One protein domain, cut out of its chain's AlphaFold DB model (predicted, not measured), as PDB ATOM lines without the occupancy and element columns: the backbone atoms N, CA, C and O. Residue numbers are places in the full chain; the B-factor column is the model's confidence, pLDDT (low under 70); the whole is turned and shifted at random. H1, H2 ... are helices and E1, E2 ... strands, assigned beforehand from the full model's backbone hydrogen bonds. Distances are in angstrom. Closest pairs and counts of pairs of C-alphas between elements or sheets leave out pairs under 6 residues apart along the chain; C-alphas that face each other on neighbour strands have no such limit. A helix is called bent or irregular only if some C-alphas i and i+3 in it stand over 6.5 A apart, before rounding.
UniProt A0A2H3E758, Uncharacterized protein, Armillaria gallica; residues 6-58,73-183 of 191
ATOM      1  N   ALA A   6     -55.071  23.187  67.889       74.38
ATOM      2  CA  ALA A   6     -54.978  24.637  67.808       74.38
ATOM      3  C   ALA A   6     -54.655  25.109  66.384       74.38
ATOM      4  O   ALA A   6     -55.320  26.013  65.879       74.38
ATOM      5  N   LEU A   7     -53.708  24.456  65.697       74.25
ATOM      6  CA  LEU A   7     -53.393  24.749  64.294       74.25
ATOM      7  C   LEU A   7     -54.610  24.503  63.397       74.25
ATOM      8  O   LEU A   7     -54.913  25.311  62.519       74.25
ATOM      9  N   ARG A   8     -55.361  23.424  63.651       74.75
ATOM     10  CA  ARG A   8     -56.614  23.149  62.937       74.75
ATOM     11  C   ARG A   8     -57.638  24.251  63.116       74.75
ATOM     12  O   ARG A   8     -58.176  24.732  62.123       74.75
ATOM     13  N   SER A   9     -57.906  24.642  64.354       79.19
ATOM     14  CA  SER A   9     -58.870  25.700  64.642       79.19
ATOM     15  C   SER A   9     -58.432  27.040  64.049       79.19
ATOM     16  O   SER A   9     -59.265  27.752  63.493       79.19
ATOM     17  N   ALA A  10     -57.134  27.353  64.085       81.06
ATOM     18  CA  ALA A  10     -56.586  28.557  63.473       81.06
ATOM     19  C   ALA A  10     -56.776  28.565  61.948       81.06
ATOM     20  O   ALA A  10     -57.297  29.533  61.398       81.06
ATOM     21  N   LEU A  11     -56.429  27.474  61.257       79.12
ATOM     22  CA  LEU A  11     -56.598  27.373  59.803       79.12
ATOM     23  C   LEU A  11     -58.077  27.390  59.390       79.12
ATOM     24  O   LEU A  11     -58.431  28.043  58.412       79.12
ATOM     25  N   GLN A  12     -58.959  26.751  60.162       81.69
ATOM     26  CA  GLN A  12     -60.407  26.810  59.927       81.69
ATOM     27  C   GLN A  12     -60.972  28.226  60.092       81.69
ATOM     28  O   GLN A  12     -61.822  28.636  59.303       81.69
ATOM     29  N   ALA A  13     -60.483  28.992  61.071       84.19
ATOM     30  CA  ALA A  13     -60.875  30.392  61.253       84.19
ATOM     31  C   ALA A  13     -60.415  31.289  60.090       84.19
ATOM     32  O   ALA A  13     -61.004  32.336  59.833       84.19
ATOM     33  N   LEU A  14     -59.376  30.868  59.370       83.81
ATOM     34  CA  LEU A  14     -58.820  31.575  58.225       83.81
ATOM     35  C   LEU A  14     -59.545  31.265  56.901       83.81
ATOM     36  O   LEU A  14     -59.549  32.115  56.007       83.81
ATOM     37  N   CYS A  15     -60.213  30.112  56.780       83.12
ATOM     38  CA  CYS A  15     -60.933  29.697  55.566       83.12
ATOM     39  C   CYS A  15     -61.930  30.737  55.009       83.12
ATOM     40  O   CYS A  15     -61.938  30.940  53.797       83.12
ATOM     41  N   PRO A  16     -62.740  31.455  55.814       86.25
ATOM     42  CA  PRO A  16     -63.665  32.465  55.284       86.25
ATOM     43  C   PRO A  16     -62.965  33.658  54.607       86.25
ATOM     44  O   PRO A  16     -63.587  34.442  53.883       86.25
ATOM     45  N   HIS A  17     -61.664  33.828  54.844       88.69
ATOM     46  CA  HIS A  17     -60.884  34.974  54.392       88.69
ATOM     47  C   HIS A  17     -59.999  34.679  53.175       88.69
ATOM     48  O   HIS A  17     -59.284  35.580  52.733       88.69
ATOM     49  N   THR A  18     -60.090  33.483  52.579       87.94
ATOM     50  CA  THR A  18     -59.305  33.084  51.391       87.94
ATOM     51  C   THR A  18     -59.500  34.021  50.202       87.94
ATOM     52  O   THR A  18     -58.580  34.227  49.413       87.94
ATOM     53  N   HIS A  19     -60.659  34.683  50.114       90.12
ATOM     54  CA  HIS A  19     -60.947  35.677  49.080       90.12
ATOM     55  C   HIS A  19     -59.991  36.881  49.069       90.12
ATOM     56  O   HIS A  19     -59.912  37.598  48.073       90.12
ATOM     57  N   ARG A  20     -59.262  37.113  50.165       92.62
ATOM     58  CA  ARG A  20     -58.305  38.219  50.321       92.62
ATOM     59  C   ARG A  20     -56.867  37.808  50.028       92.62
ATOM     60  O   ARG A  20     -55.989  38.666  50.023       92.62
ATOM     61  N   TRP A  21     -56.604  36.518  49.852       93.62
ATOM     62  CA  TRP A  21     -55.243  36.002  49.794       93.62
ATOM     63  C   TRP A  21     -54.666  36.209  48.401       93.62
ATOM     64  O   TRP A  21     -55.202  35.698  47.423       93.62
ATOM     65  N   GLY A  22     -53.601  37.010  48.320       95.12
ATOM     66  CA  GLY A  22     -52.866  37.276  47.079       95.12
ATOM     67  C   GLY A  22     -51.659  36.362  46.883       95.12
ATOM     68  O   GLY A  22     -51.324  36.011  45.754       95.12
ATOM     69  N   THR A  23     -51.061  35.936  47.991       96.19
ATOM     70  CA  THR A  23     -49.908  35.043  48.038       96.19
ATOM     71  C   THR A  23     -50.139  34.041  49.152       96.19
ATOM     72  O   THR A  23     -50.679  34.394  50.203       96.19
ATOM     73  N   MET A  24     -49.735  32.804  48.915       92.81
ATOM     74  CA  MET A  24     -49.756  31.734  49.893       92.81
ATOM     75  C   MET A  24     -48.413  31.026  49.860       92.81
ATOM     76  O   MET A  24     -47.955  30.656  48.785       92.81
ATOM     77  N   ASP A  25     -47.816  30.840  51.029       94.25
ATOM     78  CA  ASP A  25     -46.563  30.115  51.189       94.25
ATOM     79  C   ASP A  25     -46.691  29.178  52.383       94.25
ATOM     80  O   ASP A  25     -46.895  29.635  53.511       94.25
ATOM     81  N   TRP A  26     -46.677  27.877  52.108       88.88
ATOM     82  CA  TRP A  26     -46.976  26.839  53.076       88.88
ATOM     83  C   TRP A  26     -45.953  25.718  53.039       88.88
ATOM     84  O   TRP A  26     -45.769  25.043  52.031       88.88
ATOM     85  N   THR A  27     -45.386  25.453  54.210       88.94
ATOM     86  CA  THR A  27     -44.524  24.307  54.473       88.94
ATOM     87  C   THR A  27     -45.265  23.346  55.391       88.94
ATOM     88  O   THR A  27     -45.685  23.718  56.489       88.94
ATOM     89  N   ILE A  28     -45.481  22.114  54.937       81.50
ATOM     90  CA  ILE A  28     -46.191  21.077  55.690       81.50
ATOM     91  C   ILE A  28     -45.386  19.785  55.698       81.50
ATOM     92  O   ILE A  28     -44.673  19.489  54.756       81.50
ATOM     93  N   ASN A  29     -45.538  18.962  56.731       79.94
ATOM     94  CA  ASN A  29     -45.018  17.595  56.688       79.94
ATOM     95  C   ASN A  29     -45.941  16.712  55.827       79.94
ATOM     96  O   ASN A  29     -47.159  16.911  55.822       79.94
ATOM     97  N   SER A  30     -45.390  15.697  55.160       72.56
ATOM     98  CA  SER A  30     -46.104  14.624  54.450       72.56
ATOM     99  C   SER A  30     -47.344  14.092  55.183       72.56
ATOM    100  O   SER A  30     -48.412  13.937  54.591       72.56
ATOM    101  N   SER A  31     -47.253  13.894  56.501       70.19
ATOM    102  CA  SER A  31     -48.358  13.416  57.341       70.19
ATOM    103  C   SER A  31     -49.553  14.376  57.409       70.19
ATOM    104  O   SER A  31     -50.652  13.978  57.792       70.19
ATOM    105  N   SER A  32     -49.343  15.647  57.069       71.38
ATOM    106  CA  SER A  32     -50.331  16.728  57.137       71.38
ATOM    107  C   SER A  32     -51.000  17.012  55.786       71.38
ATOM    108  O   SER A  32     -51.901  17.846  55.710       71.38
ATOM    109  N   LEU A  33     -50.624  16.297  54.726       69.31
ATOM    110  CA  LEU A  33     -51.148  16.503  53.374       69.31
ATOM    111  C   LEU A  33     -52.650  16.177  53.286       69.31
ATOM    112  O   LEU A  33     -53.447  16.989  52.821       69.31
ATOM    113  N   GLY A  34     -53.075  15.051  53.868       65.25
ATOM    114  CA  GLY A  34     -54.499  14.706  53.977       65.25
ATOM    115  C   GLY A  34     -55.280  15.603  54.948       65.25
ATOM    116  O   GLY A  34     -56.504  15.689  54.892       65.25
ATOM    117  N   PHE A  35     -54.603  16.296  55.861       70.00
ATOM    118  CA  PHE A  35     -55.246  17.256  56.758       70.00
ATOM    119  C   PHE A  35     -55.588  18.565  56.036       70.00
ATOM    120  O   PHE A  35     -56.650  19.150  56.255       70.00
ATOM    121  N   PHE A  36     -54.717  18.975  55.127       67.62
ATOM    122  CA  PHE A  36     -54.863  20.172  54.323       67.62
ATOM    123  C   PHE A  36     -56.087  20.134  53.406       67.62
ATOM    124  O   PHE A  36     -56.917  21.044  53.436       67.62
ATOM    125  N   SER A  37     -56.253  19.043  52.653       67.06
ATOM    126  CA  SER A  37     -57.435  18.830  51.809       67.06
ATOM    127  C   SER A  37     -58.728  18.822  52.633       67.06
ATOM    128  O   SER A  37     -59.767  19.304  52.184       67.06
ATOM    129  N   ASN A  38     -58.660  18.355  53.882       70.56
ATOM    130  CA  ASN A  38     -59.801  18.314  54.790       70.56
ATOM    131  C   ASN A  38     -60.209  19.680  55.365       70.56
ATOM    132  O   ASN A  38     -61.392  19.865  55.661       70.56
ATOM    133  N   ILE A  39     -59.280  20.627  55.542       73.00
ATOM    134  CA  ILE A  39     -59.611  21.984  56.015       73.00
ATOM    135  C   ILE A  39     -60.407  22.739  54.950       73.00
ATOM    136  O   ILE A  39     -61.421  23.361  55.259       73.00
ATOM    137  N   PHE A  40     -59.990  22.626  53.693       69.94
ATOM    138  CA  PHE A  40     -60.592  23.336  52.566       69.94
ATOM    139  C   PHE A  40     -61.560  22.452  51.770       69.94
ATOM    140  O   PHE A  40     -61.624  22.524  50.549       69.94
ATOM    141  N   ARG A  41     -62.314  21.594  52.471       59.91
ATOM    142  CA  ARG A  41     -63.254  20.612  51.890       59.91
ATOM    143  C   ARG A  41     -64.377  21.216  51.047       59.91
ATOM    144  O   ARG A  41     -64.996  20.504  50.264       59.91
ATOM    145  N   GLN A  42     -64.682  22.493  51.241       60.09
ATOM    146  CA  GLN A  42     -65.496  23.247  50.293       60.09
ATOM    147  C   GLN A  42     -64.548  23.904  49.297       60.09
ATOM    148  O   GLN A  42     -63.528  24.407  49.761       60.09
ATOM    149  N   PRO A  43     -64.855  23.932  47.985       60.72
ATOM    150  CA  PRO A  43     -63.994  24.576  47.001       60.72
ATOM    151  C   PRO A  43     -63.750  26.017  47.441       60.72
ATOM    152  O   PRO A  43     -64.624  26.880  47.337       60.72
ATOM    153  N   ALA A  44     -62.583  26.249  48.041       73.44
ATOM    154  CA  ALA A  44     -62.254  27.550  48.564       73.44
ATOM    155  C   ALA A  44     -61.955  28.426  47.356       73.44
ATOM    156  O   ALA A  44     -61.183  28.068  46.469       73.44
ATOM    157  N   TYR A  45     -62.632  29.563  47.296       83.62
ATOM    158  CA  TYR A  45     -62.466  30.485  46.194       83.62
ATOM    159  C   TYR A  45     -61.296  31.419  46.503       83.62
ATOM    160  O   TYR A  45     -61.304  32.112  47.529       83.62
ATOM    161  N   PHE A  46     -60.301  31.445  45.613       91.12
ATOM    162  CA  PHE A  46     -59.100  32.280  45.717       91.12
ATOM    163  C   PHE A  46     -59.039  33.307  44.568       91.12
ATOM    164  O   PHE A  46     -58.140  33.265  43.726       91.12
ATOM    165  N   PRO A  47     -59.977  34.272  44.506       92.19
ATOM    166  CA  PRO A  47     -60.086  35.257  43.431       92.19
ATOM    167  C   PRO A  47     -58.840  36.120  43.248       92.19
ATOM    168  O   PRO A  47     -58.625  36.647  42.156       92.19
ATOM    169  N   LEU A  48     -58.061  36.327  44.312       96.06
ATOM    170  CA  LEU A  48     -56.903  37.215  44.311       96.06
ATOM    171  C   LEU A  48     -55.565  36.479  44.301       96.06
ATOM    172  O   LEU A  48     -54.557  37.146  44.078       96.06
ATOM    173  N   LEU A  49     -55.551  35.157  44.496       96.38
ATOM    174  CA  LEU A  49     -54.315  34.391  44.633       96.38
ATOM    175  C   LEU A  49     -53.556  34.412  43.311       96.38
ATOM    176  O   LEU A  49     -54.064  33.963  42.286       96.38
ATOM    177  N   LYS A  50     -52.354  34.980  43.351       97.62
ATOM    178  CA  LYS A  50     -51.425  35.100  42.224       97.62
ATOM    179  C   LYS A  50     -50.228  34.177  42.367       97.62
ATOM    180  O   LYS A  50     -49.734  33.705  41.351       97.62
ATOM    181  N   SER A  51     -49.804  33.919  43.603       98.00
ATOM    182  CA  SER A  51     -48.620  33.123  43.904       98.00
ATOM    183  C   SER A  51     -48.926  32.062  44.959       98.00
ATOM    184  O   SER A  51     -49.510  32.375  46.000       98.00
ATOM    185  N   LEU A  52     -48.550  30.819  44.666       96.25
ATOM    186  CA  LEU A  52     -48.657  29.660  45.545       96.25
ATOM    187  C   LEU A  52     -47.275  29.027  45.710       96.25
ATOM    188  O   LEU A  52     -46.671  28.612  44.727       96.25
ATOM    189  N   SER A  53     -46.821  28.896  46.948       96.25
ATOM    190  CA  SER A  53     -45.677  28.088  47.343       96.25
ATOM    191  C   SER A  53     -46.164  26.993  48.284       96.25
ATOM    192  O   SER A  53     -46.823  27.270  49.292       96.25
ATOM    193  N   LEU A  54     -45.912  25.742  47.909       92.06
ATOM    194  CA  LEU A  54     -46.225  24.566  48.706       92.06
ATOM    195  C   LEU A  54     -44.989  23.672  48.786       92.06
ATOM    196  O   LEU A  54     -44.593  23.044  47.804       92.06
ATOM    197  N   THR A  55     -44.438  23.574  49.988       90.62
ATOM    198  CA  THR A  55     -43.331  22.682  50.319       90.62
ATOM    199  C   THR A  55     -43.840  21.575  51.227       90.62
ATOM    200  O   THR A  55     -44.442  21.834  52.272       90.62
ATOM    201  N   VAL A  56     -43.593  20.329  50.839       86.06
ATOM    202  CA  VAL A  56     -43.936  19.150  51.627       86.06
ATOM    203  C   VAL A  56     -42.659  18.494  52.147       86.06
ATOM    204  O   VAL A  56     -41.947  17.807  51.423       86.06
ATOM    205  N   GLU A  57     -42.384  18.705  53.428       83.44
ATOM    206  CA  GLU A  57     -41.227  18.172  54.140       83.44
ATOM    207  C   GLU A  57     -41.452  16.734  54.623       83.44
ATOM    208  O   GLU A  57     -42.580  16.243  54.761       83.44
ATOM    209  N   GLY A  58     -40.354  16.039  54.921       67.44
ATOM    210  CA  GLY A  58     -40.384  14.637  55.351       67.44
ATOM    211  C   GLY A  58     -40.562  13.650  54.192       67.44
ATOM    212  O   GLY A  58     -40.610  12.436  54.401       67.44
ATOM    213  N   SER A  73     -41.478   1.398  49.436       41.62
ATOM    214  CA  SER A  73     -42.804   1.622  50.037       41.62
ATOM    215  C   SER A  73     -43.302   3.080  50.029       41.62
ATOM    216  O   SER A  73     -44.364   3.373  50.565       41.62
ATOM    217  N   ARG A  74     -42.566   4.007  49.404       46.41
ATOM    218  CA  ARG A  74     -42.916   5.425  49.242       46.41
ATOM    219  C   ARG A  74     -43.802   5.677  48.019       46.41
ATOM    220  O   ARG A  74     -44.718   6.482  48.121       46.41
ATOM    221  N   LEU A  75     -43.633   4.930  46.918       39.16
ATOM    222  CA  LEU A  75     -44.587   4.970  45.792       39.16
ATOM    223  C   LEU A  75     -45.980   4.486  46.227       39.16
ATOM    224  O   LEU A  75     -46.986   4.985  45.740       39.16
ATOM    225  N   ALA A  76     -46.044   3.601  47.228       38.50
ATOM    226  CA  ALA A  76     -47.298   3.180  47.844       38.50
ATOM    227  C   ALA A  76     -47.977   4.278  48.686       38.50
ATOM    228  O   ALA A  76     -49.200   4.291  48.770       38.50
ATOM    229  N   ALA A  77     -47.219   5.222  49.257       38.28
ATOM    230  CA  ALA A  77     -47.780   6.399  49.931       38.28
ATOM    231  C   ALA A  77     -48.251   7.478  48.932       38.28
ATOM    232  O   ALA A  77     -49.170   8.230  49.241       38.28
ATOM    233  N   PHE A  78     -47.663   7.511  47.728       43.25
ATOM    234  CA  PHE A  78     -48.115   8.333  46.598       43.25
ATOM    235  C   PHE A  78     -49.202   7.671  45.737       43.25
ATOM    236  O   PHE A  78     -49.837   8.350  44.936       43.25
ATOM    237  N   HIS A  79     -49.554   6.402  45.991       44.91
ATOM    238  CA  HIS A  79     -50.893   5.871  45.701       44.91
ATOM    239  C   HIS A  79     -51.927   6.421  46.692       44.91
ATOM    240  O   HIS A  79     -52.812   5.707  47.161       44.91
ATOM    241  N   ALA A  80     -51.806   7.707  47.008       44.53
ATOM    242  CA  ALA A  80     -52.904   8.533  47.432       44.53
ATOM    243  C   ALA A  80     -54.035   8.247  46.428       44.53
ATOM    244  O   ALA A  80     -53.874   8.535  45.233       44.53
ATOM    245  N   PRO A  81     -55.121   7.564  46.834       44.44
ATOM    246  CA  PRO A  81     -56.205   7.300  45.914       44.44
ATOM    247  C   PRO A  81     -56.737   8.658  45.405       44.44
ATOM    248  O   PRO A  81     -56.387   9.720  45.930       44.44
ATOM    249  N   PRO A  82     -57.543   8.688  44.333       47.06
ATOM    250  CA  PRO A  82     -58.039   9.941  43.749       47.06
ATOM    251  C   PRO A  82     -58.678  10.913  44.764       47.06
ATOM    252  O   PRO A  82     -58.774  12.105  44.493       47.06
ATOM    253  N   ASP A  83     -59.079  10.400  45.930       48.72
ATOM    254  CA  ASP A  83     -59.628  11.087  47.099       48.72
ATOM    255  C   ASP A  83     -58.616  11.908  47.931       48.72
ATOM    256  O   ASP A  83     -59.026  12.627  48.842       48.72
ATOM    257  N   GLN A  84     -57.316  11.853  47.628       57.78
ATOM    258  CA  GLN A  84     -56.260  12.569  48.361       57.78
ATOM    259  C   GLN A  84     -55.604  13.721  47.579       57.78
ATOM    260  O   GLN A  84     -54.683  14.361  48.089       57.78
ATOM    261  N   ARG A  85     -56.093  14.042  46.373       70.62
ATOM    262  CA  ARG A  85     -55.629  15.219  45.621       70.62
ATOM    263  C   ARG A  85     -55.937  16.514  46.372       70.62
ATOM    264  O   ARG A  85     -57.019  16.701  46.931       70.62
ATOM    265  N   ILE A  86     -54.999  17.452  46.328       77.12
ATOM    266  CA  ILE A  86     -55.183  18.803  46.848       77.12
ATOM    267  C   ILE A  86     -55.991  19.596  45.815       77.12
ATOM    268  O   ILE A  86     -55.443  20.211  44.903       77.12
ATOM    269  N   GLU A  87     -57.319  19.558  45.928       82.69
ATOM    270  CA  GLU A  87     -58.221  20.216  44.967       82.69
ATOM    271  C   GLU A  87     -58.524  21.688  45.281       82.69
ATOM    272  O   GLU A  87     -59.134  22.393  44.479       82.69
ATOM    273  N   VAL A  88     -58.071  22.170  46.438       81.81
ATOM    274  CA  VAL A  88     -58.407  23.496  46.973       81.81
ATOM    275  C   VAL A  88     -58.048  24.653  46.033       81.81
ATOM    276  O   VAL A  88     -58.762  25.649  46.001       81.81
ATOM    277  N   PHE A  89     -56.994  24.532  45.222       88.12
ATOM    278  CA  PHE A  89     -56.519  25.620  44.355       88.12
ATOM    279  C   PHE A  89     -57.156  25.644  42.966       88.12
ATOM    280  O   PHE A  89     -56.787  26.475  42.132       88.12
ATOM    281  N   ARG A  90     -58.129  24.766  42.697       87.25
ATOM    282  CA  ARG A  90     -58.808  24.698  41.396       87.25
ATOM    283  C   ARG A  90     -59.464  26.028  41.025       87.25
ATOM    284  O   ARG A  90     -59.389  26.449  39.875       87.25
ATOM    285  N   GLU A  91     -60.031  26.710  42.016       88.31
ATOM    286  CA  GLU A  91     -60.754  27.976  41.874       88.31
ATOM    287  C   GLU A  91     -59.867  29.195  42.209       88.31
ATOM    288  O   GLU A  91     -60.258  30.104  42.949       88.31
ATOM    289  N   ALA A  92     -58.645  29.217  41.661       93.06
ATOM    290  CA  ALA A  92     -57.670  30.304  41.802       93.06
ATOM    291  C   ALA A  92     -57.405  31.001  40.452       93.06
ATOM    292  O   ALA A  92     -56.322  30.874  39.878       93.06
ATOM    293  N   PRO A  93     -58.371  31.754  39.891       93.69
ATOM    294  CA  PRO A  93     -58.314  32.200  38.499       93.69
ATOM    295  C   PRO A  93     -57.136  33.126  38.190       93.69
ATOM    296  O   PRO A  93     -56.787  33.268  37.025       93.69
ATOM    297  N   ARG A  94     -56.549  33.797  39.186       96.12
ATOM    298  CA  ARG A  94     -55.439  34.741  38.993       96.12
ATOM    299  C   ARG A  94     -54.061  34.127  39.236       96.12
ATOM    300  O   ARG A  94     -53.088  34.874  39.129       96.12
ATOM    301  N   LEU A  95     -53.990  32.828  39.528       97.12
ATOM    302  CA  LEU A  95     -52.745  32.140  39.837       97.12
ATOM    303  C   LEU A  95     -51.816  32.164  38.621       97.12
ATOM    304  O   LEU A  95     -52.221  31.795  37.520       97.12
ATOM    305  N   GLN A  96     -50.597  32.650  38.832       97.75
ATOM    306  CA  GLN A  96     -49.580  32.849  37.798       97.75
ATOM    307  C   GLN A  96     -48.240  32.243  38.202       97.75
ATOM    308  O   GLN A  96     -47.510  31.788  37.325       97.75
ATOM    309  N   ASP A  97     -47.937  32.217  39.498       98.25
ATOM    310  CA  ASP A  97     -46.651  31.774  40.019       98.25
ATOM    311  C   ASP A  97     -46.860  30.589  40.961       98.25
ATOM    312  O   ASP A  97     -47.619  30.686  41.929       98.25
ATOM    313  N   VAL A  98     -46.220  29.459  40.665       97.94
ATOM    314  CA  VAL A  98     -46.358  28.228  41.452       97.94
ATOM    315  C   VAL A  98     -44.991  27.654  41.793       97.94
ATOM    316  O   VAL A  98     -44.174  27.441  40.901       97.94
ATOM    317  N   LEU A  99     -44.781  27.358  43.075       97.44
ATOM    318  CA  LEU A  99     -43.673  26.566  43.592       97.44
ATOM    319  C   LEU A  99     -44.225  25.307  44.271       97.44
ATOM    320  O   LEU A  99     -45.012  25.418  45.211       97.44
ATOM    321  N   LEU A 100     -43.814  24.124  43.808       94.31
ATOM    322  CA  LEU A 100     -44.150  22.825  44.398       94.31
ATOM    323  C   LEU A 100     -42.878  22.050  44.741       94.31
ATOM    324  O   LEU A 100     -42.153  21.618  43.851       94.31
ATOM    325  N   GLN A 101     -42.615  21.842  46.026       91.12
ATOM    326  CA  GLN A 101     -41.454  21.084  46.491       91.12
ATOM    327  C   GLN A 101     -41.901  19.908  47.359       91.12
ATOM    328  O   GLN A 101     -42.811  20.040  48.174       91.12
ATOM    329  N   GLY A 102     -41.283  18.744  47.173       84.31
ATOM    330  CA  GLY A 102     -41.669  17.494  47.829       84.31
ATOM    331  C   GLY A 102     -42.983  16.900  47.306       84.31
ATOM    332  O   GLY A 102     -43.407  15.851  47.774       84.31
ATOM    333  N   ILE A 103     -43.642  17.537  46.336       84.81
ATOM    334  CA  ILE A 103     -44.941  17.126  45.792       84.81
ATOM    335  C   ILE A 103     -44.991  17.388  44.287       84.81
ATOM    336  O   ILE A 103     -44.448  18.387  43.817       84.81
ATOM    337  N   GLY A 104     -45.614  16.481  43.536       85.44
ATOM    338  CA  GLY A 104     -45.764  16.610  42.092       85.44
ATOM    339  C   GLY A 104     -46.946  17.488  41.670       85.44
ATOM    340  O   GLY A 104     -47.784  17.936  42.462       85.44
ATOM    341  N   ILE A 105     -47.017  17.734  40.364       88.06
ATOM    342  CA  ILE A 105     -48.084  18.515  39.723       88.06
ATOM    343  C   ILE A 105     -49.385  17.703  39.662       88.06
ATOM    344  O   ILE A 105     -50.480  18.263  39.568       88.06
ATOM    345  N   THR A 106     -49.312  16.372  39.660       84.81
ATOM    346  CA  THR A 106     -50.512  15.521  39.580       84.81
ATOM    347  C   THR A 106     -51.325  15.473  40.868       84.81
ATOM    348  O   THR A 106     -52.524  15.182  40.831       84.81
ATOM    349  N   GLU A 107     -50.697  15.828  41.978       82.88
ATOM    350  CA  GLU A 107     -51.214  15.773  43.334       82.88
ATOM    351  C   GLU A 107     -51.932  17.069  43.730       82.88
ATOM    352  O   GLU A 107     -52.765  17.057  44.637       82.88
ATOM    353  N   VAL A 108     -51.671  18.175  43.025       86.25
ATOM    354  CA  VAL A 108     -52.252  19.494  43.304       86.25
ATOM    355  C   VAL A 108     -53.048  19.984  42.098       86.25
ATOM    356  O   VAL A 108     -52.541  20.082  40.984       86.25
ATOM    357  N   SER A 109     -54.322  20.322  42.300       88.00
ATOM    358  CA  SER A 109     -55.162  20.878  41.236       88.00
ATOM    359  C   SER A 109     -55.148  22.396  41.272       88.00
ATOM    360  O   SER A 109     -55.605  23.001  42.236       88.00
ATOM    361  N   PHE A 110     -54.680  23.005  40.188       91.44
ATOM    362  CA  PHE A 110     -54.649  24.451  39.986       91.44
ATOM    363  C   PHE A 110     -54.750  24.783  38.485       91.44
ATOM    364  O   PHE A 110     -54.523  23.904  37.642       91.44
ATOM    365  N   PRO A 111     -55.120  26.022  38.105       92.69
ATOM    366  CA  PRO A 111     -55.294  26.396  36.700       92.69
ATOM    367  C   PRO A 111     -53.951  26.557  35.967       92.69
ATOM    368  O   PRO A 111     -53.408  27.654  35.860       92.69
ATOM    369  N   LEU A 112     -53.448  25.452  35.407       93.12
ATOM    370  CA  LEU A 112     -52.181  25.377  34.663       93.12
ATOM    371  C   LEU A 112     -52.073  26.388  33.511       93.12
ATOM    372  O   LEU A 112     -51.031  27.012  33.348       93.12
ATOM    373  N   ALA A 113     -53.145  26.578  32.736       92.94
ATOM    374  CA  ALA A 113     -53.118  27.351  31.489       92.94
ATOM    375  C   ALA A 113     -52.632  28.800  31.628       92.94
ATOM    376  O   ALA A 113     -52.144  29.365  30.653       92.94
ATOM    377  N   ARG A 114     -52.754  29.382  32.826       92.38
ATOM    378  CA  ARG A 114     -52.438  30.787  33.118       92.38
ATOM    379  C   ARG A 114     -51.125  30.979  33.872       92.38
ATOM    380  O   ARG A 114     -50.787  32.111  34.223       92.38
ATOM    381  N   LEU A 115     -50.416  29.891  34.169       96.31
ATOM    382  CA  LEU A 115     -49.136  29.988  34.850       96.31
ATOM    383  C   LEU A 115     -48.131  30.707  33.969       96.31
ATOM    384  O   LEU A 115     -47.983  30.376  32.802       96.31
ATOM    385  N   LYS A 116     -47.424  31.666  34.556       97.56
ATOM    386  CA  LYS A 116     -46.289  32.361  33.952       97.56
ATOM    387  C   LYS A 116     -44.971  31.801  34.443       97.56
ATOM    388  O   LYS A 116     -44.027  31.730  33.651       97.56
ATOM    389  N   THR A 117     -44.924  31.414  35.717       98.00
ATOM    390  CA  THR A 117     -43.756  30.817  36.352       98.00
ATOM    391  C   THR A 117     -44.137  29.522  37.060       98.00
ATOM    392  O   THR A 117     -45.177  29.426  37.718       98.00
ATOM    393  N   PHE A 118     -43.297  28.507  36.890       97.69
ATOM    394  CA  PHE A 118     -43.416  27.247  37.610       97.69
ATOM    395  C   PHE A 118     -42.051  26.821  38.140       97.69
ATOM    396  O   PHE A 118     -41.068  26.775  37.399       97.69
ATOM    397  N   GLN A 119     -42.002  26.473  39.416       97.50
ATOM    398  CA  GLN A 119     -40.839  25.912  40.074       97.50
ATOM    399  C   GLN A 119     -41.259  24.620  40.771       97.50
ATOM    400  O   GLN A 119     -42.245  24.620  41.499       97.50
ATOM    401  N   GLY A 120     -40.536  23.519  40.589       94.62
ATOM    402  CA  GLY A 120     -40.836  22.352  41.410       94.62
ATOM    403  C   GLY A 120     -40.250  21.023  40.991       94.62
ATOM    404  O   GLY A 120     -39.564  20.906  39.974       94.62
ATOM    405  N   ASP A 121     -40.536  20.024  41.818       88.88
ATOM    406  CA  ASP A 121     -40.153  18.640  41.572       88.88
ATOM    407  C   ASP A 121     -41.065  17.994  40.515       88.88
ATOM    408  O   ASP A 121     -42.277  18.210  40.478       88.88
ATOM    409  N   ILE A 122     -40.461  17.178  39.654       86.94
ATOM    410  CA  ILE A 122     -41.123  16.402  38.607       86.94
ATOM    411  C   ILE A 122     -40.787  14.932  38.844       86.94
ATOM    412  O   ILE A 122     -39.647  14.500  38.645       86.94
ATOM    413  N   TYR A 123     -41.782  14.159  39.271       80.75
ATOM    414  CA  TYR A 123     -41.608  12.758  39.663       80.75
ATOM    415  C   TYR A 123     -41.874  11.794  38.509       80.75
ATOM    416  O   TYR A 123     -41.288  10.712  38.478       80.75
ATOM    417  N   TYR A 124     -42.699  12.198  37.537       78.31
ATOM    418  CA  TYR A 124     -43.042  11.356  36.390       78.31
ATOM    419  C   TYR A 124     -42.935  12.090  35.048       78.31
ATOM    420  O   TYR A 124     -43.281  13.271  34.956       78.31
ATOM    421  N   PRO A 125     -42.540  11.402  33.957       78.81
ATOM    422  CA  PRO A 125     -42.470  12.017  32.632       78.81
ATOM    423  C   PRO A 125     -43.790  12.635  32.160       78.81
ATOM    424  O   PRO A 125     -43.786  13.649  31.461       78.81
ATOM    425  N   GLN A 126     -44.935  12.064  32.555       80.81
ATOM    426  CA  GLN A 126     -46.234  12.604  32.153       80.81
ATOM    427  C   GLN A 126     -46.526  13.959  32.811       80.81
ATOM    428  O   GLN A 126     -47.271  14.749  32.239       80.81
ATOM    429  N   GLU A 127     -45.937  14.262  33.973       86.00
ATOM    430  CA  GLU A 127     -46.071  15.576  34.617       86.00
ATOM    431  C   GLU A 127     -45.386  16.664  33.801       86.00
ATOM    432  O   GLU A 127     -45.951  17.739  33.615       86.00
ATOM    433  N   LEU A 128     -44.210  16.359  33.253       85.38
ATOM    434  CA  LEU A 128     -43.494  17.260  32.361       85.38
ATOM    435  C   LEU A 128     -44.290  17.517  31.080       85.38
ATOM    436  O   LEU A 128     -44.497  18.671  30.703       85.38
ATOM    437  N   VAL A 129     -44.771  16.452  30.425       85.94
ATOM    438  CA  VAL A 129     -45.608  16.577  29.220       85.94
ATOM    439  C   VAL A 129     -46.864  17.383  29.535       85.94
ATOM    440  O   VAL A 129     -47.233  18.276  28.775       85.94
ATOM    441  N   ARG A 130     -47.511  17.120  30.673       88.31
ATOM    442  CA  ARG A 130     -48.685  17.864  31.135       88.31
ATOM    443  C   ARG A 130     -48.374  19.340  31.356       88.31
ATOM    444  O   ARG A 130     -49.120  20.171  30.852       88.31
ATOM    445  N   LEU A 131     -47.301  19.670  32.075       91.50
ATOM    446  CA  LEU A 131     -46.893  21.053  32.323       91.50
ATOM    447  C   LEU A 131     -46.681  21.781  30.995       91.50
ATOM    448  O   LEU A 131     -47.292  22.817  30.763       91.50
ATOM    449  N   LEU A 132     -45.889  21.200  30.095       89.19
ATOM    450  CA  LEU A 132     -45.521  21.851  28.842       89.19
ATOM    451  C   LEU A 132     -46.656  21.903  27.808       89.19
ATOM    452  O   LEU A 132     -46.669  22.789  26.959       89.19
ATOM    453  N   SER A 133     -47.610  20.974  27.853       87.81
ATOM    454  CA  SER A 133     -48.766  20.989  26.943       87.81
ATOM    455  C   SER A 133     -49.924  21.845  27.453       87.81
ATOM    456  O   SER A 133     -50.691  22.367  26.647       87.81
ATOM    457  N   GLN A 134     -50.080  21.981  28.774       91.44
ATOM    458  CA  GLN A 134     -51.242  22.645  29.371       91.44
ATOM    459  C   GLN A 134     -50.942  24.045  29.898       91.44
ATOM    460  O   GLN A 134     -51.875  24.840  29.974       91.44
ATOM    461  N   ALA A 135     -49.699  24.380  30.253       94.06
ATOM    462  CA  ALA A 135     -49.344  25.696  30.788       94.06
ATOM    463  C   ALA A 135     -49.032  26.713  29.678       94.06
ATOM    464  O   ALA A 135     -47.929  27.220  29.564       94.06
ATOM    465  N   LEU A 136     -50.025  27.028  28.845       92.25
ATOM    466  CA  LEU A 136     -49.855  27.799  27.601       92.25
ATOM    467  C   LEU A 136     -49.188  29.182  27.773       92.25
ATOM    468  O   LEU A 136     -48.495  29.658  26.868       92.25
ATOM    469  N   GLU A 137     -49.392  29.834  28.918       95.75
ATOM    470  CA  GLU A 137     -48.801  31.139  29.254       95.75
ATOM    471  C   GLU A 137     -47.425  31.038  29.948       95.75
ATOM    472  O   GLU A 137     -46.845  32.068  30.299       95.75
ATOM    473  N   LEU A 138     -46.875  29.831  30.128       96.62
ATOM    474  CA  LEU A 138     -45.644  29.608  30.884       96.62
ATOM    475  C   LEU A 138     -44.455  30.232  30.160       96.62
ATOM    476  O   LEU A 138     -44.149  29.899  29.015       96.62
ATOM    477  N   THR A 139     -43.774  31.143  30.852       96.88
ATOM    478  CA  THR A 139     -42.606  31.872  30.336       96.88
ATOM    479  C   THR A 139     -41.305  31.426  30.990       96.88
ATOM    480  O   THR A 139     -40.251  31.499  30.352       96.88
ATOM    481  N   GLN A 140     -41.379  30.927  32.226       97.25
ATOM    482  CA  GLN A 140     -40.238  30.445  32.992       97.25
ATOM    483  C   GLN A 140     -40.586  29.162  33.748       97.25
ATOM    484  O   GLN A 140     -41.609  29.095  34.428       97.25
ATOM    485  N   ALA A 141     -39.703  28.171  33.661       96.69
ATOM    486  CA  ALA A 141     -39.807  26.925  34.400       96.69
ATOM    487  C   ALA A 141     -38.465  26.535  35.030       96.69
ATOM    488  O   ALA A 141     -37.423  26.586  34.374       96.69
ATOM    489  N   THR A 142     -38.493  26.113  36.289       96.31
ATOM    490  CA  THR A 142     -37.332  25.614  37.036       96.31
ATOM    491  C   THR A 142     -37.701  24.263  37.638       96.31
ATOM    492  O   THR A 142     -38.485  24.196  38.580       96.31
ATOM    493  N   LEU A 143     -37.194  23.180  37.052       93.19
ATOM    494  CA  LEU A 143     -37.662  21.821  37.324       93.19
ATOM    495  C   LEU A 143     -36.558  20.976  37.956       93.19
ATOM    496  O   LEU A 143     -35.451  20.926  37.421       93.19
ATOM    497  N   TRP A 144     -36.881  20.260  39.033       89.88
ATOM    498  CA  TRP A 144     -36.047  19.188  39.580       89.88
ATOM    499  C   TRP A 144     -36.611  17.847  39.134       89.88
ATOM    500  O   TRP A 144     -37.659  17.405  39.594       89.88
ATOM    501  N   ILE A 145     -35.924  17.196  38.206       84.06
ATOM    502  CA  ILE A 145     -36.301  15.891  37.679       84.06
ATOM    503  C   ILE A 145     -35.885  14.819  38.689       84.06
ATOM    504  O   ILE A 145     -34.704  14.665  38.999       84.06
ATOM    505  N   ARG A 146     -36.865  14.073  39.207       78.50
ATOM    506  CA  ARG A 146     -36.686  13.053  40.255       78.50
ATOM    507  C   ARG A 146     -37.013  11.629  39.775       78.50
ATOM    508  O   ARG A 146     -37.385  10.778  40.583       78.50
ATOM    509  N   PHE A 147     -36.911  11.358  38.469       72.00
ATOM    510  CA  PHE A 147     -37.244  10.048  37.887       72.00
ATOM    511  C   PHE A 147     -36.414   8.926  38.519       72.00
ATOM    512  O   PHE A 147     -35.193   8.997  38.538       72.00
ATOM    513  N   ARG A 148     -37.061   7.871  39.024       60.31
ATOM    514  CA  ARG A 148     -36.353   6.733  39.642       60.31
ATOM    515  C   ARG A 148     -35.882   5.678  38.647       60.31
ATOM    516  O   ARG A 148     -34.978   4.915  38.966       60.31
ATOM    517  N   GLU A 149     -36.488   5.622  37.469       57.59
ATOM    518  CA  GLU A 149     -36.200   4.615  36.450       57.59
ATOM    519  C   GLU A 149     -35.887   5.287  35.112       57.59
ATOM    520  O   GLU A 149     -36.347   6.401  34.838       57.59
ATOM    521  N   ASN A 150     -35.131   4.584  34.260       52.44
ATOM    522  CA  ASN A 150     -34.935   4.944  32.857       52.44
ATOM    523  C   ASN A 150     -36.264   4.803  32.108       52.44
ATOM    524  O   ASN A 150     -36.511   3.831  31.393       52.44
ATOM    525  N   HIS A 151     -37.148   5.774  32.289       55.72
ATOM    526  CA  HIS A 151     -38.328   5.905  31.464       55.72
ATOM    527  C   HIS A 151     -37.877   6.417  30.102       55.72
ATOM    528  O   HIS A 151     -37.440   7.562  29.971       55.72
ATOM    529  N   SER A 152     -37.990   5.576  29.074       53.19
ATOM    530  CA  SER A 152     -37.938   6.076  27.709       53.19
ATOM    531  C   SER A 152     -39.125   7.018  27.528       53.19
ATOM    532  O   SER A 152     -40.288   6.612  27.521       53.19
ATOM    533  N   ILE A 153     -38.836   8.312  27.421       54.72
ATOM    534  CA  ILE A 153     -39.837   9.309  27.057       54.72
ATOM    535  C   ILE A 153     -40.048   9.171  25.548       54.72
ATOM    536  O   ILE A 153     -39.529   9.940  24.747       54.72
ATOM    537  N   ALA A 154     -40.770   8.128  25.142       50.62
ATOM    538  CA  ALA A 154     -41.271   7.991  23.782       50.62
ATOM    539  C   ALA A 154     -42.513   8.880  23.632       50.62
ATOM    540  O   ALA A 154     -43.630   8.393  23.484       50.62
ATOM    541  N   SER A 155     -42.328  10.193  23.763       58.00
ATOM    542  CA  SER A 155     -43.355  11.174  23.431       58.00
ATOM    543  C   SER A 155     -42.900  11.986  22.235       58.00
ATOM    544  O   SER A 155     -41.711  12.277  22.092       58.00
ATOM    545  N   ASP A 156     -43.858  12.397  21.411       59.66
ATOM    546  CA  ASP A 156     -43.602  13.408  20.396       59.66
ATOM    547  C   ASP A 156     -42.949  14.641  21.045       59.66
ATOM    548  O   ASP A 156     -43.264  14.978  22.196       59.66
ATOM    549  N   PRO A 157     -42.015  15.308  20.348       64.25
ATOM    550  CA  PRO A 157     -41.358  16.488  20.881       64.25
ATOM    551  C   PRO A 157     -42.407  17.547  21.233       64.25
ATOM    552  O   PRO A 157     -43.152  18.021  20.375       64.25
ATOM    553  N   VAL A 158     -42.460  17.930  22.510       68.38
ATOM    554  CA  VAL A 158     -43.378  18.971  22.975       68.38
ATOM    555  C   VAL A 158     -42.770  20.327  22.635       68.38
ATOM    556  O   VAL A 158     -41.679  20.664  23.099       68.38
ATOM    557  N   SER A 159     -43.473  21.107  21.813       71.75
ATOM    558  CA  SER A 159     -43.116  22.500  21.554       71.75
ATOM    559  C   SER A 159     -43.933  23.420  22.450       71.75
ATOM    560  O   SER A 159     -45.154  23.295  22.528       71.75
ATOM    561  N   HIS A 160     -43.253  24.356  23.110       82.00
ATOM    562  CA  HIS A 160     -43.880  25.372  23.944       82.00
ATOM    563  C   HIS A 160     -43.590  26.759  23.371       82.00
ATOM    564  O   HIS A 160     -42.441  27.194  23.326       82.00
ATOM    565  N   SER A 161     -44.626  27.472  22.929       84.50
ATOM    566  CA  SER A 161     -44.481  28.746  22.206       84.50
ATOM    567  C   SER A 161     -44.087  29.925  23.105       84.50
ATOM    568  O   SER A 161     -43.345  30.808  22.674       84.50
ATOM    569  N   SER A 162     -44.572  29.939  24.348       91.19
ATOM    570  CA  SER A 162     -44.359  31.043  25.299       91.19
ATOM    571  C   SER A 162     -43.120  30.889  26.187       91.19
ATOM    572  O   SER A 162     -42.675  31.878  26.770       91.19
ATOM    573  N   LEU A 163     -42.551  29.681  26.288       93.19
ATOM    574  CA  LEU A 163     -41.498  29.364  27.254       93.19
ATOM    575  C   LEU A 163     -40.182  29.983  26.788       93.19
ATOM    576  O   LEU A 163     -39.715  29.709  25.684       93.19
ATOM    577  N   ARG A 164     -39.597  30.843  27.623       92.06
ATOM    578  CA  ARG A 164     -38.348  31.565  27.327       92.06
ATOM    579  C   ARG A 164     -37.186  31.085  28.180       92.06
ATOM    580  O   ARG A 164     -36.055  31.092  27.712       92.06
ATOM    581  N   HIS A 165     -37.473  30.662  29.408       92.69
ATOM    582  CA  HIS A 165     -36.472  30.198  30.357       92.69
ATOM    583  C   HIS A 165     -36.859  28.818  30.876       92.69
ATOM    584  O   HIS A 165     -37.947  28.635  31.420       92.69
ATOM    585  N   LEU A 166     -35.960  27.853  30.710       92.00
ATOM    586  CA  LEU A 166     -36.106  26.505  31.235       92.00
ATOM    587  C   LEU A 166     -34.807  26.126  31.941       92.00
ATOM    588  O   LEU A 166     -33.757  26.053  31.307       92.00
ATOM    589  N   SER A 167     -34.886  25.882  33.244       91.94
ATOM    590  CA  SER A 167     -33.794  25.318  34.034       91.94
ATOM    591  C   SER A 167     -34.181  23.910  34.455       91.94
ATOM    592  O   SER A 167     -35.252  23.714  35.031       91.94
ATOM    593  N   LEU A 168     -33.318  22.944  34.161       88.88
ATOM    594  CA  LEU A 168     -33.511  21.542  34.509       88.88
ATOM    595  C   LEU A 168     -32.388  21.114  35.446       88.88
ATOM    596  O   LEU A 168     -31.215  21.212  35.093       88.88
ATOM    597  N   TYR A 169     -32.765  20.620  36.615       86.00
ATOM    598  CA  TYR A 169     -31.874  20.014  37.591       86.00
ATOM    599  C   TYR A 169     -32.218  18.538  37.684       86.00
ATOM    600  O   TYR A 169     -33.390  18.168  37.664       86.00
ATOM    601  N   THR A 170     -31.211  17.684  37.764       78.88
ATOM    602  CA  THR A 170     -31.407  16.246  37.912       78.88
ATOM    603  C   THR A 170     -30.243  15.661  38.686       78.88
ATOM    604  O   THR A 170     -29.096  16.039  38.455       78.88
ATOM    605  N   ASP A 171     -30.554  14.721  39.570       69.06
ATOM    606  CA  ASP A 171     -29.559  13.899  40.268       69.06
ATOM    607  C   ASP A 171     -29.349  12.547  39.551       69.06
ATOM    608  O   ASP A 171     -28.662  11.661  40.051       69.06
ATOM    609  N   VAL A 172     -29.974  12.370  38.379       60.62
ATOM    610  CA  VAL A 172     -29.993  11.138  37.578       60.62
ATOM    611  C   VAL A 172     -29.383  11.419  36.206       60.62
ATOM    612  O   VAL A 172     -29.594  12.493  35.641       60.62
ATOM    613  N   GLU A 173     -28.684  10.442  35.620       54.78
ATOM    614  CA  GLU A 173     -28.108  10.489  34.260       54.78
ATOM    615  C   GLU A 173     -29.186  10.490  33.138       54.78
ATOM    616  O   GLU A 173     -29.086   9.797  32.130       54.78
ATOM    617  N   CYS A 174     -30.273  11.253  33.288       52.09
ATOM    618  CA  CYS A 174     -31.484  11.174  32.465       52.09
ATOM    619  C   CYS A 174     -31.469  12.047  31.193       52.09
ATOM    620  O   CYS A 174     -32.482  12.147  30.499       52.09
ATOM    621  N   PHE A 175     -30.350  12.691  30.847       52.38
ATOM    622  CA  PHE A 175     -30.293  13.594  29.686       52.38
ATOM    623  C   PHE A 175     -30.376  12.891  28.322       52.38
ATOM    624  O   PHE A 175     -30.553  13.564  27.309       52.38
ATOM    625  N   GLN A 176     -30.325  11.557  28.267       49.84
ATOM    626  CA  GLN A 176     -30.480  10.817  27.008       49.84
ATOM    627  C   GLN A 176     -31.921  10.825  26.455       49.84
ATOM    628  O   GLN A 176     -32.125  10.425  25.312       49.84
ATOM    629  N   CYS A 177     -32.921  11.284  27.222       45.66
ATOM    630  CA  CYS A 177     -34.341  11.141  26.866       45.66
ATOM    631  C   CYS A 177     -35.080  12.448  26.529       45.66
ATOM    632  O   CYS A 177     -36.266  12.396  26.210       45.66
ATOM    633  N   PHE A 178     -34.430  13.613  26.588       52.78
ATOM    634  CA  PHE A 178     -35.107  14.897  26.382       52.78
ATOM    635  C   PHE A 178     -34.801  15.506  25.011       52.78
ATOM    636  O   PHE A 178     -33.809  16.208  24.838       52.78
ATOM    637  N   THR A 179     -35.703  15.309  24.049       50.16
ATOM    638  CA  THR A 179     -35.703  16.078  22.796       50.16
ATOM    639  C   THR A 179     -36.765  17.172  22.885       50.16
ATOM    640  O   THR A 179     -37.943  16.927  22.626       50.16
ATOM    641  N   PHE A 180     -36.368  18.391  23.261       50.75
ATOM    642  CA  PHE A 180     -37.249  19.562  23.222       50.75
ATOM    643  C   PHE A 180     -37.089  20.315  21.900       50.75
ATOM    644  O   PHE A 180     -35.977  20.672  21.514       50.75
ATOM    645  N   LEU A 181     -38.204  20.636  21.241       41.88
ATOM    646  CA  LEU A 181     -38.228  21.625  20.162       41.88
ATOM    647  C   LEU A 181     -38.624  22.984  20.749       41.88
ATOM    648  O   LEU A 181     -39.787  23.397  20.699       41.88
ATOM    649  N   LEU A 182     -37.640  23.676  21.327       44.47
ATOM    650  CA  LEU A 182     -37.775  25.091  21.670       44.47
ATOM    651  C   LEU A 182     -37.744  25.900  20.370       44.47
ATOM    652  O   LEU A 182     -36.813  25.782  19.571       44.47
ATOM    653  N   CYS A 183     -38.783  26.702  20.134       36.56
ATOM    654  CA  CYS A 183     -38.854  27.567  18.961       36.56
ATOM    655  C   CYS A 183     -37.622  28.500  18.935       36.56
ATOM    656  O   CYS A 183     -37.239  29.081  19.950       36.56
TER     657      CYS A 183
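AT A GLANCE: This is residues 6 to 58 and 73 to 183 of the 191 residues of an uncharacterized protein of Armillaria gallica (UniProt A0A2H3E758). The chain is wound in stacked turns, a short solenoid: six parallel strands, E1 to E6, stand side by side as a curled wall, and the way back from one strand to the next runs over one face through H2, H4, H5 and long loops, leaving the other face bare. H1 stands at the E1 end, and H6 with the last residues stands at the E6 end. The printed part has 164 residues, with six named helices and six named strands in the order H1 E1 H2 E2 H3 H4 E3 E4 H5 E5 E6 H6; the sheet's order is E1 E2 E3 E4 E5 E6, all parallel, and the class is mixed, helices and strands. The whole is compact, with a radius of gyration of the C-alphas of 16.4 A and spans of 49 by 37 by 23 A.

HOW THE PARTS SIT: H1, residues 6 to 20, touches H2, residues 30 to 39, at a steep tilt of 57 degrees, the same way; their closest C-alphas are those of Gln 12 and Ile 39, 6.3 A apart. E1, residues 23 to 29, is an edge strand, parallel to E2, residues 51 to 57, at 9 degrees, with N 26 and O 53 within hydrogen-bond range at 2.9 A. H2 only grazes the sheet, with its residues 30 to 36; the closest C-alphas of H2 and E2 are those of Ser 30 and Val 56, 5.8 A apart. H3, residues 75 to 78, touches no helix and is not on the sheet. H4, residues 88 to 91, is close to H2 but not clearly touching, with the C-alphas of Ser 37 and Val 88 closest at 6.8 A. E3, residues 97 to 101, is parallel to E2 at 2 degrees, with N 99 and O 52 at 2.8 A. E4, residues 117 to 122, is parallel to E3 at 18 degrees, with N 100 and O 119 at 2.8 A. H5, residues 125 to 134, is on the sheet at a height of 10.1 A, over E4 and E5, residues 140 to 145; on the local plane, fitted to 6 C-alphas, it runs along the strands, at 6 degrees to E4. The closest C-alphas of E4 and H5 are those of Ile 122 and Leu 128, 6.7 A apart. E5 is parallel to E4 at 8 degrees, with N 142 and O 118 at 2.9 A. E6, residues 165 to 170, the other edge strand, is parallel to E5 at 10 degrees, with N 143 and O 167 at 2.9 A. H6, residues 174 to 177, is not on the sheet and is apart from H5. E1, H2, E2 and E4, H5, E5 are strand-helix-strand units, two parallel neighbour strands with a helix between, each with a right-handed crossover. The sheet is twisted, its C-alphas up to 5.4 A off their best plane; from edge to edge the strands' lines turn by 6 degrees and the way across turns by 46 degrees, its curl. Every O i to N i+4 pair is within hydrogen-bond range in H5, against 6 of 11 in H1 and 3 of 6 in H2; H3, H4 and H6 are too short for such a pair.

IN THESE COORDINATES: H1 begins at C-alpha 6, (-54.978, 24.637, 67.808), and is 22.4 A long. E1 measures 20.1 A, H2 15.5 A and E2 19.6 A. H1, H2 and H4 are irregular: C-alphas 16 and 19 are 7.5 A apart, 31 and 34 are 7.1 A, and 88 and 91 are 7.2 A. E3 measures 13.5 A, E4 14.8 A, H5 14.2 A and E5 15.8 A. E6, 16.7 A long, ends at C-alpha 170, (-31.407, 16.246, 37.912).

THE WHOLE: The C-alphas farthest apart are those of Ala 6 and Cys 183, 51.5 A. Residues 59 to 72 are not printed; C-alphas 58 and 73 are 14.3 A apart across the cut. The links H2 to E2, E3 to E4 and E5 to E6 are long. The mean pLDDT of the printed part is 78.4; 45 residues are under 70, among them 73 to 84, 148 to 158 and 171 to 183.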